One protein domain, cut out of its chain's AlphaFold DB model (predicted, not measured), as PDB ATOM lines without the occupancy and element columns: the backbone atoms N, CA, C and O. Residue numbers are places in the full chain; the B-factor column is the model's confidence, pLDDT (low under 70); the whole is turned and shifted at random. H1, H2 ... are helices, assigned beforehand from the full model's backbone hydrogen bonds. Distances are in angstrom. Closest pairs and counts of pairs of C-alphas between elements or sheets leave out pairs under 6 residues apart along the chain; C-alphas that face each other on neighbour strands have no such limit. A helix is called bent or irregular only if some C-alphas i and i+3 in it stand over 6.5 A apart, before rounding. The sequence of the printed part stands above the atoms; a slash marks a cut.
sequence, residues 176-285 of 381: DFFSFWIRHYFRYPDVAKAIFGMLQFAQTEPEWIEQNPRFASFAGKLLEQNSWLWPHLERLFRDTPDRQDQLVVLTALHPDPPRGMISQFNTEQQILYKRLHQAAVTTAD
ATOM      1  N   ASP A 176     -45.354   5.909   7.066       95.94
ATOM      2  CA  ASP A 176     -43.986   6.315   7.419       95.94
ATOM      3  C   ASP A 176     -43.069   5.113   7.667       95.94
ATOM      4  O   ASP A 176     -41.939   5.072   7.181       95.94
ATOM      5  N   PHE A 177     -43.563   4.093   8.379       96.94
ATOM      6  CA  PHE A 177     -42.791   2.874   8.614       96.94
ATOM      7  C   PHE A 177     -42.558   2.096   7.315       96.94
ATOM      8  O   PHE A 177     -41.468   1.573   7.087       96.94
ATOM      9  N   PHE A 178     -43.559   2.046   6.438       97.25
ATOM     10  CA  PHE A 178     -43.409   1.438   5.122       97.25
ATOM     11  C   PHE A 178     -42.428   2.215   4.230       97.25
ATOM     12  O   PHE A 178     -41.553   1.603   3.625       97.25
ATOM     13  N   SER A 179     -42.497   3.546   4.222       95.50
ATOM     14  CA  SER A 179     -41.564   4.439   3.524       95.50
ATOM     15  C   SER A 179     -40.123   4.263   4.026       95.50
ATOM     16  O   SER A 179     -39.173   4.159   3.249       95.50
ATOM     17  N   PHE A 180     -39.932   4.128   5.340       95.44
ATOM     18  CA  PHE A 180     -38.640   3.751   5.912       95.44
ATOM     19  C   PHE A 180     -38.171   2.366   5.440       95.44
ATOM     20  O   PHE A 180     -37.006   2.199   5.073       95.44
ATOM     21  N   TRP A 181     -39.071   1.380   5.426       97.19
ATOM     22  CA  TRP A 181     -38.748   0.016   5.021       97.19
ATOM     23  C   TRP A 181     -38.359  -0.078   3.538       97.19
ATOM     24  O   TRP A 181     -37.341  -0.701   3.237       97.19
ATOM     25  N   ILE A 182     -39.080   0.583   2.618       96.81
ATOM     26  CA  ILE A 182     -38.745   0.548   1.181       96.81
ATOM     27  C   ILE A 182     -37.358   1.137   0.906       96.81
ATOM     28  O   ILE A 182     -36.622   0.566   0.108       96.81
ATOM     29  N   ARG A 183     -36.937   2.185   1.634       96.31
ATOM     30  CA  ARG A 183     -35.579   2.763   1.523       96.31
ATOM     31  C   ARG A 183     -34.467   1.747   1.797       96.31
ATOM     32  O   ARG A 183     -33.339   1.922   1.344       96.31
ATOM     33  N   HIS A 184     -34.790   0.681   2.524       95.81
ATOM     34  CA  HIS A 184     -33.876  -0.384   2.924       95.81
ATOM     35  C   HIS A 184     -34.195  -1.731   2.261       95.81
ATOM     36  O   HIS A 184     -33.561  -2.733   2.598       95.81
ATOM     37  N   TYR A 185     -35.147  -1.763   1.320       96.69
ATOM     38  CA  TYR A 185     -35.655  -2.981   0.689       96.69
ATOM     39  C   TYR A 185     -34.538  -3.862   0.125       96.69
ATOM     40  O   TYR A 185     -34.489  -5.055   0.411       96.69
ATOM     41  N   PHE A 186     -33.585  -3.268  -0.598       94.38
ATOM     42  CA  PHE A 186     -32.472  -3.989  -1.220       94.38
ATOM     43  C   PHE A 186     -31.609  -4.809  -0.242       94.38
ATOM     44  O   PHE A 186     -30.903  -5.717  -0.676       94.38
ATOM     45  N   ARG A 187     -31.638  -4.508   1.067       93.44
ATOM     46  CA  ARG A 187     -30.867  -5.251   2.079       93.44
ATOM     47  C   ARG A 187     -31.502  -6.590   2.438       93.44
ATOM     48  O   ARG A 187     -30.774  -7.545   2.688       93.44
ATOM     49  N   TYR A 188     -32.833  -6.621   2.485       93.81
ATOM     50  CA  TYR A 188     -33.651  -7.770   2.875       93.81
ATOM     51  C   TYR A 188     -34.885  -7.818   1.968       93.81
ATOM     52  O   TYR A 188     -35.991  -7.480   2.409       93.81
ATOM     53  N   PRO A 189     -34.696  -8.138   0.678       94.19
ATOM     54  CA  PRO A 189     -35.761  -7.996  -0.293       94.19
ATOM     55  C   PRO A 189     -36.859  -9.031  -0.036       94.19
ATOM     56  O   PRO A 189     -36.607 -10.233   0.011       94.19
ATOM     57  N   ASP A 190     -38.089  -8.542   0.091       95.69
ATOM     58  CA  ASP A 190     -39.303  -9.346   0.207       95.69
ATOM     59  C   ASP A 190     -40.378  -8.756  -0.712       95.69
ATOM     60  O   ASP A 190     -41.027  -7.751  -0.397       95.69
ATOM     61  N   VAL A 191     -40.525  -9.366  -1.889       95.88
ATOM     62  CA  VAL A 191     -41.374  -8.834  -2.957       95.88
ATOM     63  C   VAL A 191     -42.850  -8.850  -2.562       95.88
ATOM     64  O   VAL A 191     -43.534  -7.855  -2.795       95.88
ATOM     65  N   ALA A 192     -43.364  -9.915  -1.933       96.50
ATOM     66  CA  ALA A 192     -44.771  -9.933  -1.529       96.50
ATOM     67  C   ALA A 192     -45.035  -8.870  -0.464       96.50
ATOM     68  O   ALA A 192     -45.983  -8.096  -0.598       96.50
ATOM     69  N   LYS A 193     -44.166  -8.747   0.547       97.00
ATOM     70  CA  LYS A 193     -44.307  -7.698   1.562       97.00
ATOM     71  C   LYS A 193     -44.284  -6.297   0.949       97.00
ATOM     72  O   LYS A 193     -45.096  -5.460   1.344       97.00
ATOM     73  N   ALA A 194     -43.424  -6.052  -0.041       97.44
ATOM     74  CA  ALA A 194     -43.414  -4.795  -0.783       97.44
ATOM     75  C   ALA A 194     -44.747  -4.558  -1.512       97.44
ATOM     76  O   ALA A 194     -45.375  -3.528  -1.286       97.44
ATOM     77  N   ILE A 195     -45.220  -5.521  -2.311       97.88
ATOM     78  CA  ILE A 195     -46.477  -5.415  -3.070       97.88
ATOM     79  C   ILE A 195     -47.677  -5.195  -2.147       97.88
ATOM     80  O   ILE A 195     -48.464  -4.277  -2.369       97.88
ATOM     81  N   PHE A 196     -47.821  -5.977  -1.079       97.69
ATOM     82  CA  PHE A 196     -48.944  -5.818  -0.154       97.69
ATOM     83  C   PHE A 196     -48.852  -4.534   0.677       97.69
ATOM     84  O   PHE A 196     -49.890  -3.967   1.016       97.69
ATOM     85  N   GLY A 197     -47.645  -4.036   0.960       97.69
ATOM     86  CA  GLY A 197     -47.444  -2.701   1.523       97.69
ATOM     87  C   GLY A 197     -47.874  -1.597   0.557       97.69
ATOM     88  O   GLY A 197     -48.584  -0.676   0.954       97.69
ATOM     89  N   MET A 198     -47.540  -1.723  -0.729       97.44
ATOM     90  CA  MET A 198     -48.012  -0.790  -1.752       97.44
ATOM     91  C   MET A 198     -49.536  -0.817  -1.861       97.44
ATOM     92  O   MET A 198     -50.156   0.235  -1.814       97.44
ATOM     93  N   LEU A 199     -50.158  -1.998  -1.926       97.00
ATOM     94  CA  LEU A 199     -51.619  -2.127  -1.954       97.00
ATOM     95  C   LEU A 199     -52.289  -1.553  -0.698       97.00
ATOM     96  O   LEU A 199     -53.426  -1.103  -0.768       97.00
ATOM     97  N   GLN A 200     -51.606  -1.573   0.449       96.75
ATOM     98  CA  GLN A 200     -52.127  -1.009   1.693       96.75
ATOM     99  C   GLN A 200     -52.190   0.527   1.664       96.75
ATOM    100  O   GLN A 200     -53.081   1.092   2.298       96.75
ATOM    101  N   PHE A 201     -51.257   1.201   0.984       96.81
ATOM    102  CA  PHE A 201     -51.108   2.661   1.066       96.81
ATOM    103  C   PHE A 201     -51.260   3.415  -0.254       96.81
ATOM    104  O   PHE A 201     -51.347   4.642  -0.225       96.81
ATOM    105  N   ALA A 202     -51.286   2.719  -1.389       95.12
ATOM    106  CA  ALA A 202     -51.513   3.327  -2.689       95.12
ATOM    107  C   ALA A 202     -52.888   3.995  -2.729       95.12
ATOM    108  O   ALA A 202     -53.905   3.376  -2.399       95.12
ATOM    109  N   GLN A 203     -52.900   5.253  -3.154       96.00
ATOM    110  CA  GLN A 203     -54.122   6.023  -3.354       96.00
ATOM    111  C   GLN A 203     -54.451   6.103  -4.846       96.00
ATOM    112  O   GLN A 203     -53.576   5.932  -5.698       96.00
ATOM    113  N   THR A 204     -55.729   6.292  -5.165       95.94
ATOM    114  CA  THR A 204     -56.249   6.241  -6.542       95.94
ATOM    115  C   THR A 204     -56.290   7.624  -7.198       95.94
ATOM    116  O   THR A 204     -56.641   7.759  -8.369       95.94
ATOM    117  N   GLU A 205     -55.901   8.660  -6.465       96.88
ATOM    118  CA  GLU A 205     -55.765  10.030  -6.925       96.88
ATOM    119  C   GLU A 205     -54.425  10.227  -7.669       96.88
ATOM    120  O   GLU A 205     -53.363   9.953  -7.105       96.88
ATOM    121  N   PRO A 206     -54.424  10.734  -8.919       94.44
ATOM    122  CA  PRO A 206     -53.192  11.053  -9.650       94.44
ATOM    123  C   PRO A 206     -52.246  11.989  -8.887       94.44
ATOM    124  O   PRO A 206     -51.031  11.803  -8.917       94.44
ATOM    125  N   GLU A 207     -52.804  12.940  -8.138       96.00
ATOM    126  CA  GLU A 207     -52.060  13.890  -7.313       96.00
ATOM    127  C   GLU A 207     -51.219  13.181  -6.241       96.00
ATOM    128  O   GLU A 207     -50.145  13.657  -5.873       96.00
ATOM    129  N   TRP A 208     -51.666  12.016  -5.756       95.44
ATOM    130  CA  TRP A 208     -50.899  11.226  -4.799       95.44
ATOM    131  C   TRP A 208     -49.632  10.644  -5.432       95.44
ATOM    132  O   TRP A 208     -48.571  10.691  -4.810       95.44
ATOM    133  N   ILE A 209     -49.699  10.158  -6.677       94.50
ATOM    134  CA  ILE A 209     -48.510   9.707  -7.425       94.50
ATOM    135  C   ILE A 209     -47.543  10.885  -7.604       94.50
ATOM    136  O   ILE A 209     -46.352  10.753  -7.320       94.50
ATOM    137  N   GLU A 210     -48.068  12.055  -7.978       92.88
ATOM    138  CA  GLU A 210     -47.296  13.295  -8.147       92.88
ATOM    139  C   GLU A 210     -46.570  13.759  -6.883       92.88
ATOM    140  O   GLU A 210     -45.464  14.306  -6.942       92.88
ATOM    141  N   GLN A 211     -47.164  13.511  -5.723       93.56
ATOM    142  CA  GLN A 211     -46.580  13.831  -4.425       93.56
ATOM    143  C   GLN A 211     -45.617  12.753  -3.916       93.56
ATOM    144  O   GLN A 211     -44.815  13.038  -3.029       93.56
ATOM    145  N   ASN A 212     -45.640  11.543  -4.486       94.75
ATOM    146  CA  ASN A 212     -44.844  10.402  -4.030       94.75
ATOM    147  C   ASN A 212     -43.964   9.795  -5.151       94.75
ATOM    148  O   ASN A 212     -44.002   8.583  -5.385       94.75
ATOM    149  N   PRO A 213     -43.106  10.590  -5.825       94.69
ATOM    150  CA  PRO A 213     -42.321  10.134  -6.979       94.69
ATOM    151  C   PRO A 213     -41.336   8.998  -6.648       94.69
ATOM    152  O   PRO A 213     -41.187   8.064  -7.438       94.69
ATOM    153  N   ARG A 214     -40.707   9.009  -5.457       95.50
ATOM    154  CA  ARG A 214     -39.810   7.919  -5.013       95.50
ATOM    155  C   ARG A 214     -40.556   6.592  -4.883       95.50
ATOM    156  O   ARG A 214     -40.043   5.553  -5.286       95.50
ATOM    157  N   PHE A 215     -41.778   6.630  -4.346       95.94
ATOM    158  CA  PHE A 215     -42.637   5.454  -4.234       95.94
ATOM    159  C   PHE A 215     -43.054   4.941  -5.616       95.94
ATOM    160  O   PHE A 215     -42.922   3.749  -5.888       95.94
ATOM    161  N   ALA A 216     -43.513   5.841  -6.491       96.06
ATOM    162  CA  ALA A 216     -43.926   5.509  -7.849       96.06
ATOM    163  C   ALA A 216     -42.795   4.817  -8.623       96.06
ATOM    164  O   ALA A 216     -42.987   3.749  -9.203       96.06
ATOM    165  N   SER A 217     -41.590   5.385  -8.552       96.62
ATOM    166  CA  SER A 217     -40.407   4.830  -9.199       96.62
ATOM    167  C   SER A 217     -39.946   3.509  -8.576       96.62
ATOM    168  O   SER A 217     -39.637   2.571  -9.313       96.62
ATOM    169  N   PHE A 218     -39.970   3.383  -7.244       98.00
ATOM    170  CA  PHE A 218     -39.698   2.116  -6.558       98.00
ATOM    171  C   PHE A 218     -40.651   1.006  -7.023       98.00
ATOM    172  O   PHE A 218     -40.200  -0.077  -7.392       98.00
ATOM    173  N   ALA A 219     -41.958   1.280  -7.054       97.75
ATOM    174  CA  ALA A 219     -42.969   0.322  -7.492       97.75
ATOM    175  C   ALA A 219     -42.802  -0.061  -8.968       97.75
ATOM    176  O   ALA A 219     -42.773  -1.249  -9.291       97.75
ATOM    177  N   GLY A 220     -42.623   0.928  -9.848       97.00
ATOM    178  CA  GLY A 220     -42.374   0.695 -11.269       97.00
ATOM    179  C   GLY A 220     -41.139  -0.175 -11.497       97.00
ATOM    180  O   GLY A 220     -41.213  -1.169 -12.223       97.00
ATOM    181  N   LYS A 221     -40.028   0.127 -10.807       97.25
ATOM    182  CA  LYS A 221     -38.785  -0.643 -10.920       97.25
ATOM    183  C   LYS A 221     -38.912  -2.058 -10.365       97.25
ATOM    184  O   LYS A 221     -38.407  -3.002 -10.972       97.25
ATOM    185  N   LEU A 222     -39.598  -2.215  -9.231       97.44
ATOM    186  CA  LEU A 222     -39.852  -3.521  -8.634       97.44
ATOM    187  C   LEU A 222     -40.651  -4.408  -9.597       97.44
ATOM    188  O   LEU A 222     -40.264  -5.552  -9.824       97.44
ATOM    189  N   LEU A 223     -41.725  -3.883 -10.190       97.19
ATOM    190  CA  LEU A 223     -42.560  -4.617 -11.143       97.19
ATOM    191  C   LEU A 223     -41.795  -4.961 -12.433       97.19
ATOM    192  O   LEU A 223     -41.894  -6.088 -12.911       97.19
ATOM    193  N   GLU A 224     -40.976  -4.036 -12.949       95.88
ATOM    194  CA  GLU A 224     -40.141  -4.252 -14.144       95.88
ATOM    195  C   GLU A 224     -39.175  -5.433 -13.952       95.88
ATOM    196  O   GLU A 224     -39.011  -6.278 -14.832       95.88
ATOM    197  N   GLN A 225     -38.550  -5.523 -12.777       94.81
ATOM    198  CA  GLN A 225     -37.581  -6.576 -12.465       94.81
ATOM    199  C   GLN A 225     -38.214  -7.917 -12.086       94.81
ATOM    200  O   GLN A 225     -37.513  -8.927 -12.013       94.81
ATOM    201  N   ASN A 226     -39.523  -7.943 -11.846       95.75
ATOM    202  CA  ASN A 226     -40.232  -9.101 -11.318       95.75
ATOM    203  C   ASN A 226     -41.443  -9.436 -12.192       95.75
ATOM    204  O   ASN A 226     -42.570  -9.513 -11.713       95.75
ATOM    205  N   SER A 227     -41.212  -9.692 -13.482       94.25
ATOM    206  CA  SER A 227     -42.272 -10.061 -14.436       94.25
ATOM    207  C   SER A 227     -43.069 -11.314 -14.034       94.25
ATOM    208  O   SER A 227     -44.220 -11.471 -14.437       94.25
ATOM    209  N   TRP A 228     -42.495 -12.177 -13.193       94.88
ATOM    210  CA  TRP A 228     -43.172 -13.323 -12.582       94.88
ATOM    211  C   TRP A 228     -44.340 -12.928 -11.659       94.88
ATOM    212  O   TRP A 228     -45.180 -13.772 -11.357       94.88
ATOM    213  N   LEU A 229     -44.430 -11.665 -11.223       96.38
ATOM    214  CA  LEU A 229     -45.527 -11.166 -10.388       96.38
ATOM    215  C   LEU A 229     -46.857 -11.100 -11.128       96.38
ATOM    216  O   LEU A 229     -47.902 -11.222 -10.496       96.38
ATOM    217  N   TRP A 230     -46.849 -10.885 -12.444       96.12
ATOM    218  CA  TRP A 230     -48.075 -10.572 -13.177       96.12
ATOM    219  C   TRP A 230     -49.155 -11.656 -13.070       96.12
ATOM    220  O   TRP A 230     -50.279 -11.296 -12.728       96.12
ATOM    221  N   PRO A 231     -48.856 -12.962 -13.225       94.69
ATOM    222  CA  PRO A 231     -49.842 -14.013 -12.966       94.69
ATOM    223  C   PRO A 231     -50.451 -13.961 -11.555       94.69
ATOM    224  O   PRO A 231     -51.649 -14.204 -11.388       94.69
ATOM    225  N   HIS A 232     -49.653 -13.608 -10.540       95.50
ATOM    226  CA  HIS A 232     -50.125 -13.464  -9.158       95.50
ATOM    227  C   HIS A 232     -51.003 -12.224  -8.977       95.50
ATOM    228  O   HIS A 232     -52.053 -12.308  -8.344       95.50
ATOM    229  N   LEU A 233     -50.618 -11.089  -9.566       96.62
ATOM    230  CA  LEU A 233     -51.399  -9.849  -9.526       96.62
ATOM    231  C   LEU A 233     -52.729  -9.987 -10.274       96.62
ATOM    232  O   LEU A 233     -53.752  -9.510  -9.791       96.62
ATOM    233  N   GLU A 234     -52.746 -10.689 -11.408       95.81
ATOM    234  CA  GLU A 234     -53.973 -10.998 -12.147       95.81
ATOM    235  C   GLU A 234     -54.916 -11.898 -11.335       95.81
ATOM    236  O   GLU A 234     -56.130 -11.695 -11.338       95.81
ATOM    237  N   ARG A 235     -54.373 -12.895 -10.621       94.81
ATOM    238  CA  ARG A 235     -55.152 -13.732  -9.696       94.81
ATOM    239  C   ARG A 235     -55.730 -12.886  -8.562       94.81
ATOM    240  O   ARG A 235     -56.936 -12.911  -8.344       94.81
ATOM    241  N   LEU A 236     -54.900 -12.062  -7.925       95.56
ATOM    242  CA  LEU A 236     -55.322 -11.169  -6.847       95.56
ATOM    243  C   LEU A 236     -56.412 -10.188  -7.306       95.56
ATOM    244  O   LEU A 236     -57.375  -9.966  -6.575       95.56
ATOM    245  N   PHE A 237     -56.315  -9.660  -8.528       96.69
ATOM    246  CA  PHE A 237     -57.326  -8.774  -9.112       96.69
ATOM    247  C   PHE A 237     -58.703  -9.436  -9.219       96.69
ATOM    248  O   PHE A 237     -59.720  -8.806  -8.928       96.69
ATOM    249  N   ARG A 238     -58.750 -10.715  -9.607       95.44
ATOM    250  CA  ARG A 238     -60.005 -11.476  -9.681       95.44
ATOM    251  C   ARG A 238     -60.552 -11.832  -8.302       95.44
ATOM    252  O   ARG A 238     -61.762 -11.772  -8.100       95.44
ATOM    253  N   ASP A 239     -59.664 -12.169  -7.373       95.44
ATOM    254  CA  ASP A 239     -60.041 -12.769  -6.094       95.44
ATOM    255  C   ASP A 239     -60.304 -11.728  -4.987       95.44
ATOM    256  O   ASP A 239     -60.952 -12.048  -3.990       95.44
ATOM    257  N   THR A 240     -59.850 -10.476  -5.152       94.06
ATOM    258  CA  THR A 240     -60.020  -9.388  -4.161       94.06
ATOM    259  C   THR A 240     -60.674  -8.133  -4.758       94.06
ATOM    260  O   THR A 240     -59.990  -7.154  -5.069       94.06
ATOM    261  N   PRO A 241     -62.016  -8.120  -4.920       92.94
ATOM    262  CA  PRO A 241     -62.746  -6.981  -5.487       92.94
ATOM    263  C   PRO A 241     -62.500  -5.650  -4.762       92.94
ATOM    264  O   PRO A 241     -62.507  -4.596  -5.388       92.94
ATOM    265  N   ASP A 242     -62.243  -5.694  -3.453       93.44
ATOM    266  CA  ASP A 242     -61.970  -4.534  -2.600       93.44
ATOM    267  C   ASP A 242     -60.607  -3.871  -2.860       93.44
ATOM    268  O   ASP A 242     -60.374  -2.767  -2.376       93.44
ATOM    269  N   ARG A 243     -59.716  -4.525  -3.618       93.25
ATOM    270  CA  ARG A 243     -58.355  -4.042  -3.920       93.25
ATOM    271  C   ARG A 243     -58.100  -3.776  -5.396       93.25
ATOM    272  O   ARG A 243     -56.967  -3.479  -5.782       93.25
ATOM    273  N   GLN A 244     -59.121  -3.917  -6.239       96.56
ATOM    274  CA  GLN A 244     -58.952  -3.804  -7.685       96.56
ATOM    275  C   GLN A 244     -58.405  -2.438  -8.097       96.56
ATOM    276  O   GLN A 244     -57.510  -2.380  -8.934       96.56
ATOM    277  N   ASP A 245     -58.859  -1.354  -7.471       97.62
ATOM    278  CA  ASP A 245     -58.387  -0.017  -7.830       97.62
ATOM    279  C   ASP A 245     -56.929   0.214  -7.405       97.62
ATOM    280  O   ASP A 245     -56.156   0.800  -8.160       97.62
ATOM    281  N   GLN A 246     -56.483  -0.321  -6.262       97.56
ATOM    282  CA  GLN A 246     -55.063  -0.288  -5.885       97.56
ATOM    283  C   GLN A 246     -54.200  -1.137  -6.828       97.56
ATOM    284  O   GLN A 246     -53.060  -0.779  -7.122       97.56
ATOM    285  N   LEU A 247     -54.733  -2.239  -7.358       97.75
ATOM    286  CA  LEU A 247     -54.054  -3.021  -8.394       97.75
ATOM    287  C   LEU A 247     -53.989  -2.278  -9.734       97.75
ATOM    288  O   LEU A 247     -52.988  -2.398 -10.443       97.75
ATOM    289  N   VAL A 248     -55.001  -1.468 -10.063       98.31
ATOM    290  CA  VAL A 248     -54.949  -0.537 -11.200       98.31
ATOM    291  C   VAL A 248     -53.837   0.491 -10.990       98.31
ATOM    292  O   VAL A 248     -53.068   0.722 -11.924       98.31
ATOM    293  N   VAL A 249     -53.687   1.041  -9.776       98.06
ATOM    294  CA  VAL A 249     -52.574   1.944  -9.427       98.06
ATOM    295  C   VAL A 249     -51.231   1.263  -9.656       98.06
ATOM    296  O   VAL A 249     -50.417   1.784 -10.413       98.06
ATOM    297  N   LEU A 250     -51.007   0.071  -9.095       97.31
ATOM    298  CA  LEU A 250     -49.758  -0.666  -9.314       97.31
ATOM    299  C   LEU A 250     -49.480  -0.934 -10.793       97.31
ATOM    300  O   LEU A 250     -48.355  -0.754 -11.255       97.31
ATOM    301  N   THR A 251     -50.508  -1.323 -11.547       97.81
ATOM    302  CA  THR A 251     -50.379  -1.574 -12.986       97.81
ATOM    303  C   THR A 251     -49.981  -0.299 -13.732       97.81
ATOM    304  O   THR A 251     -49.132  -0.356 -14.615       97.81
ATOM    305  N   ALA A 252     -50.542   0.853 -13.358       97.69
ATOM    306  CA  ALA A 252     -50.238   2.148 -13.963       97.69
ATOM    307  C   ALA A 252     -48.807   2.645 -13.689       97.69
ATOM    308  O   ALA A 252     -48.269   3.391 -14.508       97.69
ATOM    309  N   LEU A 253     -48.196   2.225 -12.575       96.62
ATOM    310  CA  LEU A 253     -46.816   2.568 -12.204       96.62
ATOM    311  C   LEU A 253     -45.761   1.780 -12.994       96.62
ATOM    312  O   LEU A 253     -44.599   2.183 -13.037       96.62
ATOM    313  N   HIS A 254     -46.133   0.663 -13.621       95.81
ATOM    314  CA  HIS A 254     -45.228  -0.070 -14.498       95.81
ATOM    315  C   HIS A 254     -45.131   0.620 -15.876       95.81
ATOM    316  O   HIS A 254     -46.158   1.039 -16.413       95.81
ATOM    317  N   PRO A 255     -43.934   0.722 -16.488       90.06
ATOM    318  CA  PRO A 255     -43.761   1.420 -17.766       90.06
ATOM    319  C   PRO A 255     -44.433   0.715 -18.958       90.06
ATOM    320  O   PRO A 255     -44.913   1.386 -19.865       90.06
ATOM    321  N   ASP A 256     -44.483  -0.622 -18.961       92.50
ATOM    322  CA  ASP A 256     -45.105  -1.425 -20.032       92.50
ATOM    323  C   ASP A 256     -45.866  -2.649 -19.473       92.50
ATOM    324  O   ASP A 256     -45.363  -3.774 -19.508       92.50
ATOM    325  N   PRO A 257     -47.006  -2.450 -18.781       93.00
ATOM    326  CA  PRO A 257     -47.696  -3.536 -18.088       93.00
ATOM    327  C   PRO A 257     -48.312  -4.541 -19.076       93.00
ATOM    328  O   PRO A 257     -48.750  -4.156 -20.166       93.00
ATOM    329  N   PRO A 258     -48.423  -5.836 -18.715       94.19
ATOM    330  CA  PRO A 258     -48.986  -6.838 -19.607       94.19
ATOM    331  C   PRO A 258     -50.406  -6.489 -20.044       94.19
ATOM    332  O   PRO A 258     -51.289  -6.220 -19.229       94.19
ATOM    333  N   ARG A 259     -50.664  -6.593 -21.352       92.88
ATOM    334  CA  ARG A 259     -51.995  -6.334 -21.928       92.88
ATOM    335  C   ARG A 259     -53.091  -7.214 -21.317       92.88
ATOM    336  O   ARG A 259     -54.230  -6.769 -21.228       92.88
ATOM    337  N   GLY A 260     -52.741  -8.434 -20.891       91.62
ATOM    338  CA  GLY A 260     -53.653  -9.351 -20.200       91.62
ATOM    339  C   GLY A 260     -54.197  -8.774 -18.891       91.62
ATOM    340  O   GLY A 260     -55.402  -8.846 -18.653       91.62
ATOM    341  N   MET A 261     -53.364  -8.080 -18.113       94.75
ATOM    342  CA  MET A 261     -53.794  -7.385 -16.899       94.75
ATOM    343  C   MET A 261     -54.749  -6.233 -17.237       94.75
ATOM    344  O   MET A 261     -55.873  -6.193 -16.748       94.75
ATOM    345  N   ILE A 262     -54.353  -5.351 -18.161       95.56
ATOM    346  CA  ILE A 262     -55.162  -4.181 -18.554       95.56
ATOM    347  C   ILE A 262     -56.527  -4.599 -19.131       95.56
ATOM    348  O   ILE A 262     -57.532  -3.932 -18.900       95.56
ATOM    349  N   SER A 263     -56.591  -5.713 -19.868       94.62
ATOM    350  CA  SER A 263     -57.847  -6.212 -20.449       94.62
ATOM    351  C   SER A 263     -58.890  -6.665 -19.422       94.62
ATOM    352  O   SER A 263     -60.060  -6.794 -19.776       94.62
ATOM    353  N   GLN A 264     -58.491  -6.884 -18.163       95.88
ATOM    354  CA  GLN A 264     -59.411  -7.234 -17.078       95.88
ATOM    355  C   GLN A 264     -60.112  -6.002 -16.484       95.88
ATOM    356  O   GLN A 264     -61.095  -6.155 -15.761       95.88
ATOM    357  N   PHE A 265     -59.644  -4.789 -16.795       97.75
ATOM    358  CA  PHE A 265     -60.203  -3.554 -16.254       97.75
ATOM    359  C   PHE A 265     -61.550  -3.218 -16.892       97.75
ATOM    360  O   PHE A 265     -61.697  -3.199 -18.120       97.75
ATOM    361  N   ASN A 266     -62.523  -2.867 -16.051       97.31
ATOM    362  CA  ASN A 266     -63.783  -2.291 -16.509       97.31
ATOM    363  C   ASN A 266     -63.573  -0.868 -17.079       97.31
ATOM    364  O   ASN A 266     -62.473  -0.311 -17.051       97.31
ATOM    365  N   THR A 267     -64.628  -0.252 -17.619       97.81
ATOM    366  CA  THR A 267     -64.530   1.077 -18.249       97.81
ATOM    367  C   THR A 267     -64.000   2.161 -17.303       97.81
ATOM    368  O   THR A 267     -63.171   2.969 -17.721       97.81
ATOM    369  N   GLU A 268     -64.431   2.178 -16.042       97.75
ATOM    370  CA  GLU A 268     -63.989   3.167 -15.050       97.75
ATOM    371  C   GLU A 268     -62.515   2.960 -14.685       97.75
ATOM    372  O   GLU A 268     -61.727   3.905 -14.698       97.75
ATOM    373  N   GLN A 269     -62.110   1.707 -14.483       98.19
ATOM    374  CA  GLN A 269     -60.732   1.322 -14.189       98.19
ATOM    375  C   GLN A 269     -59.779   1.623 -15.351       98.19
ATOM    376  O   GLN A 269     -58.645   2.030 -15.127       98.19
ATOM    377  N   GLN A 270     -60.227   1.506 -16.605       97.88
ATOM    378  CA  GLN A 270     -59.426   1.922 -17.761       97.88
ATOM    379  C   GLN A 270     -59.215   3.441 -17.814       97.88
ATOM    380  O   GLN A 270     -58.150   3.902 -18.232       97.88
ATOM    381  N   ILE A 271     -60.217   4.230 -17.412       97.81
ATOM    382  CA  ILE A 271     -60.085   5.689 -17.301       97.81
ATOM    383  C   ILE A 271     -59.112   6.031 -16.168       97.81
ATOM    384  O   ILE A 271     -58.206   6.841 -16.371       97.81
ATOM    385  N   LEU A 272     -59.268   5.382 -15.011       97.75
ATOM    386  CA  LEU A 272     -58.382   5.529 -13.860       97.75
ATOM    387  C   LEU A 272     -56.930   5.191 -14.227       97.75
ATOM    388  O   LEU A 272     -56.052   6.034 -14.057       97.75
ATOM    389  N   TYR A 273     -56.695   4.022 -14.828       98.06
ATOM    390  CA  TYR A 273     -55.388   3.580 -15.319       98.06
ATOM    391  C   TYR A 273     -54.716   4.642 -16.194       98.06
ATOM    392  O   TYR A 273     -53.573   5.005 -15.944       98.06
ATOM    393  N   LYS A 274     -55.425   5.185 -17.193       97.12
ATOM    394  CA  LYS A 274     -54.860   6.197 -18.104       97.12
ATOM    395  C   LYS A 274     -54.441   7.469 -17.369       97.12
ATOM    396  O   LYS A 274     -53.390   8.019 -17.679       97.12
ATOM    397  N   ARG A 275     -55.248   7.932 -16.406       97.56
ATOM    398  CA  ARG A 275     -54.934   9.121 -15.596       97.56
ATOM    399  C   ARG A 275     -53.715   8.885 -14.708       97.56
ATOM    400  O   ARG A 275     -52.813   9.713 -14.694       97.56
ATOM    401  N   LEU A 276     -53.681   7.750 -14.012       97.25
ATOM    402  CA  LEU A 276     -52.579   7.381 -13.124       97.25
ATOM    403  C   LEU A 276     -51.281   7.148 -13.894       97.25
ATOM    404  O   LEU A 276     -50.230   7.610 -13.471       97.25
ATOM    405  N   HIS A 277     -51.352   6.481 -15.045       95.69
ATOM    406  CA  HIS A 277     -50.186   6.221 -15.880       95.69
ATOM    407  C   HIS A 277     -49.614   7.525 -16.439       95.69
ATOM    408  O   HIS A 277     -48.404   7.727 -16.418       95.69
ATOM    409  N   GLN A 278     -50.475   8.457 -16.863       94.38
ATOM    410  CA  GLN A 278     -50.033   9.787 -17.274       94.38
ATOM    411  C   GLN A 278     -49.330  10.531 -16.130       94.38
ATOM    412  O   GLN A 278     -48.265  11.099 -16.356       94.38
ATOM    413  N   ALA A 279     -49.884  10.497 -14.914       93.44
ATOM    414  CA  ALA A 279     -49.246  11.097 -13.743       93.44
ATOM    415  C   ALA A 279     -47.893  10.443 -13.430       93.44
ATOM    416  O   ALA A 279     -46.911  11.149 -13.224       93.44
ATOM    417  N   ALA A 280     -47.801   9.109 -13.486       91.62
ATOM    418  CA  ALA A 280     -46.555   8.373 -13.282       91.62
ATOM    419  C   ALA A 280     -45.471   8.770 -14.303       91.62
ATOM    420  O   ALA A 280     -44.321   9.013 -13.934       91.62
ATOM    421  N   VAL A 281     -45.848   8.912 -15.577       88.31
ATOM    422  CA  VAL A 281     -44.945   9.392 -16.633       88.31
ATOM    423  C   VAL A 281     -44.497  10.827 -16.359       88.31
ATOM    424  O   VAL A 281     -43.308  11.104 -16.426       88.31
ATOM    425  N   THR A 282     -45.409  11.730 -15.989       85.62
ATOM    426  CA  THR A 282     -45.060  13.124 -15.668       85.62
ATOM    427  C   THR A 282     -44.174  13.228 -14.422       85.62
ATOM    428  O   THR A 282     -43.261  14.047 -14.378       85.62
ATOM    429  N   THR A 283     -44.355  12.366 -13.418       78.19
ATOM    430  CA  THR A 283     -43.448  12.328 -12.259       78.19
ATOM    431  C   THR A 283     -42.045  11.847 -12.576       78.19
ATOM    432  O   THR A 283     -41.129  12.157 -11.815       78.19
ATOM    433  N   ALA A 284     -41.850  11.123 -13.681       64.38
ATOM    434  CA  ALA A 284     -40.527  10.665 -14.089       64.38
ATOM    435  C   ALA A 284     -39.570  11.831 -14.402       64.38
ATOM    436  O   ALA A 284     -38.353  11.637 -14.341       64.38
ATOM    437  N   ASP A 285     -40.105  13.037 -14.639       67.06
ATOM    438  CA  ASP A 285     -39.340  14.274 -14.819       67.06
ATOM    439  C   ASP A 285     -38.647  14.739 -13.518       67.06
ATOM    440  O   ASP A 285     -37.695  15.519 -13.563       67.06
TER     441      ASP A 285
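This is residues 176 to 285 of the 381 residues of an uncharacterized protein of Desulfuromonas sp (UniProt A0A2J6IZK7). Picture a rounded cluster of helices with H6 in its core; H2, H4, H5 and H8 pack round H6, H3 packs on H8, and H1 lies at the periphery near H2 and H4. The printed part has 110 residues with eight named helices, H1 to H8 in order, and no named strand: all helix. It is compact, with a radius of gyration of the C-alphas of 12.9 A, and spans 38 by 29 by 23 A.

Begin at H1, residues 176 to 183, close but not clearly touching H2, residues 191 to 201; their closest C-alphas, Phe 178 and Gly 197, are 6.8 A apart. H3, residues 206 to 211, touches H8, residues 267 to 283, at a shallow tilt of 25 degrees, the same way; the closest C-alphas, Pro 206 and Leu 276, are 5.1 A apart. H4, residues 213 to 225, touches the hub H6, residues 241 to 253, about perpendicular at 89 degrees; look at C-alphas 220 and 253, the closest, 4.9 A apart. H5, residues 229 to 239, and H6 form a hairpin, at 29 degrees, opposite ways; the closest C-alphas, Phe 237 and Gln 244, are 5.4 A apart. H6 also touches H2, closest at C-alphas 199 and 246, 5.5 A, and H8, closest at C-alphas 252 and 277, 4.5 A. H7, residues 259 to 262, is close but not clearly touching H5; C-alphas 234 and 261, the closest, are 6.0 A apart. In H1 to H5 and H8 every O i to N i+4 pair is within hydrogen-bond range; in the irregular H6, with C-alphas 242 and 245 7.8 A apart, 7 of 9 are, and H7 is too short for one.

Find C-alpha 176 at (-43.986, 6.315, 7.419), where H1 begins. H4 is 18.2 A long and H6 19.8 A. H8 runs 24.6 A to C-alpha 283 at (-43.448, 12.328, -12.259).

The two C-alphas farthest apart, Arg 187 and Thr 267, are 39.8 A apart. The printed part has no cut, and no link is long. Residues 284 to 285 are under pLDDT 70.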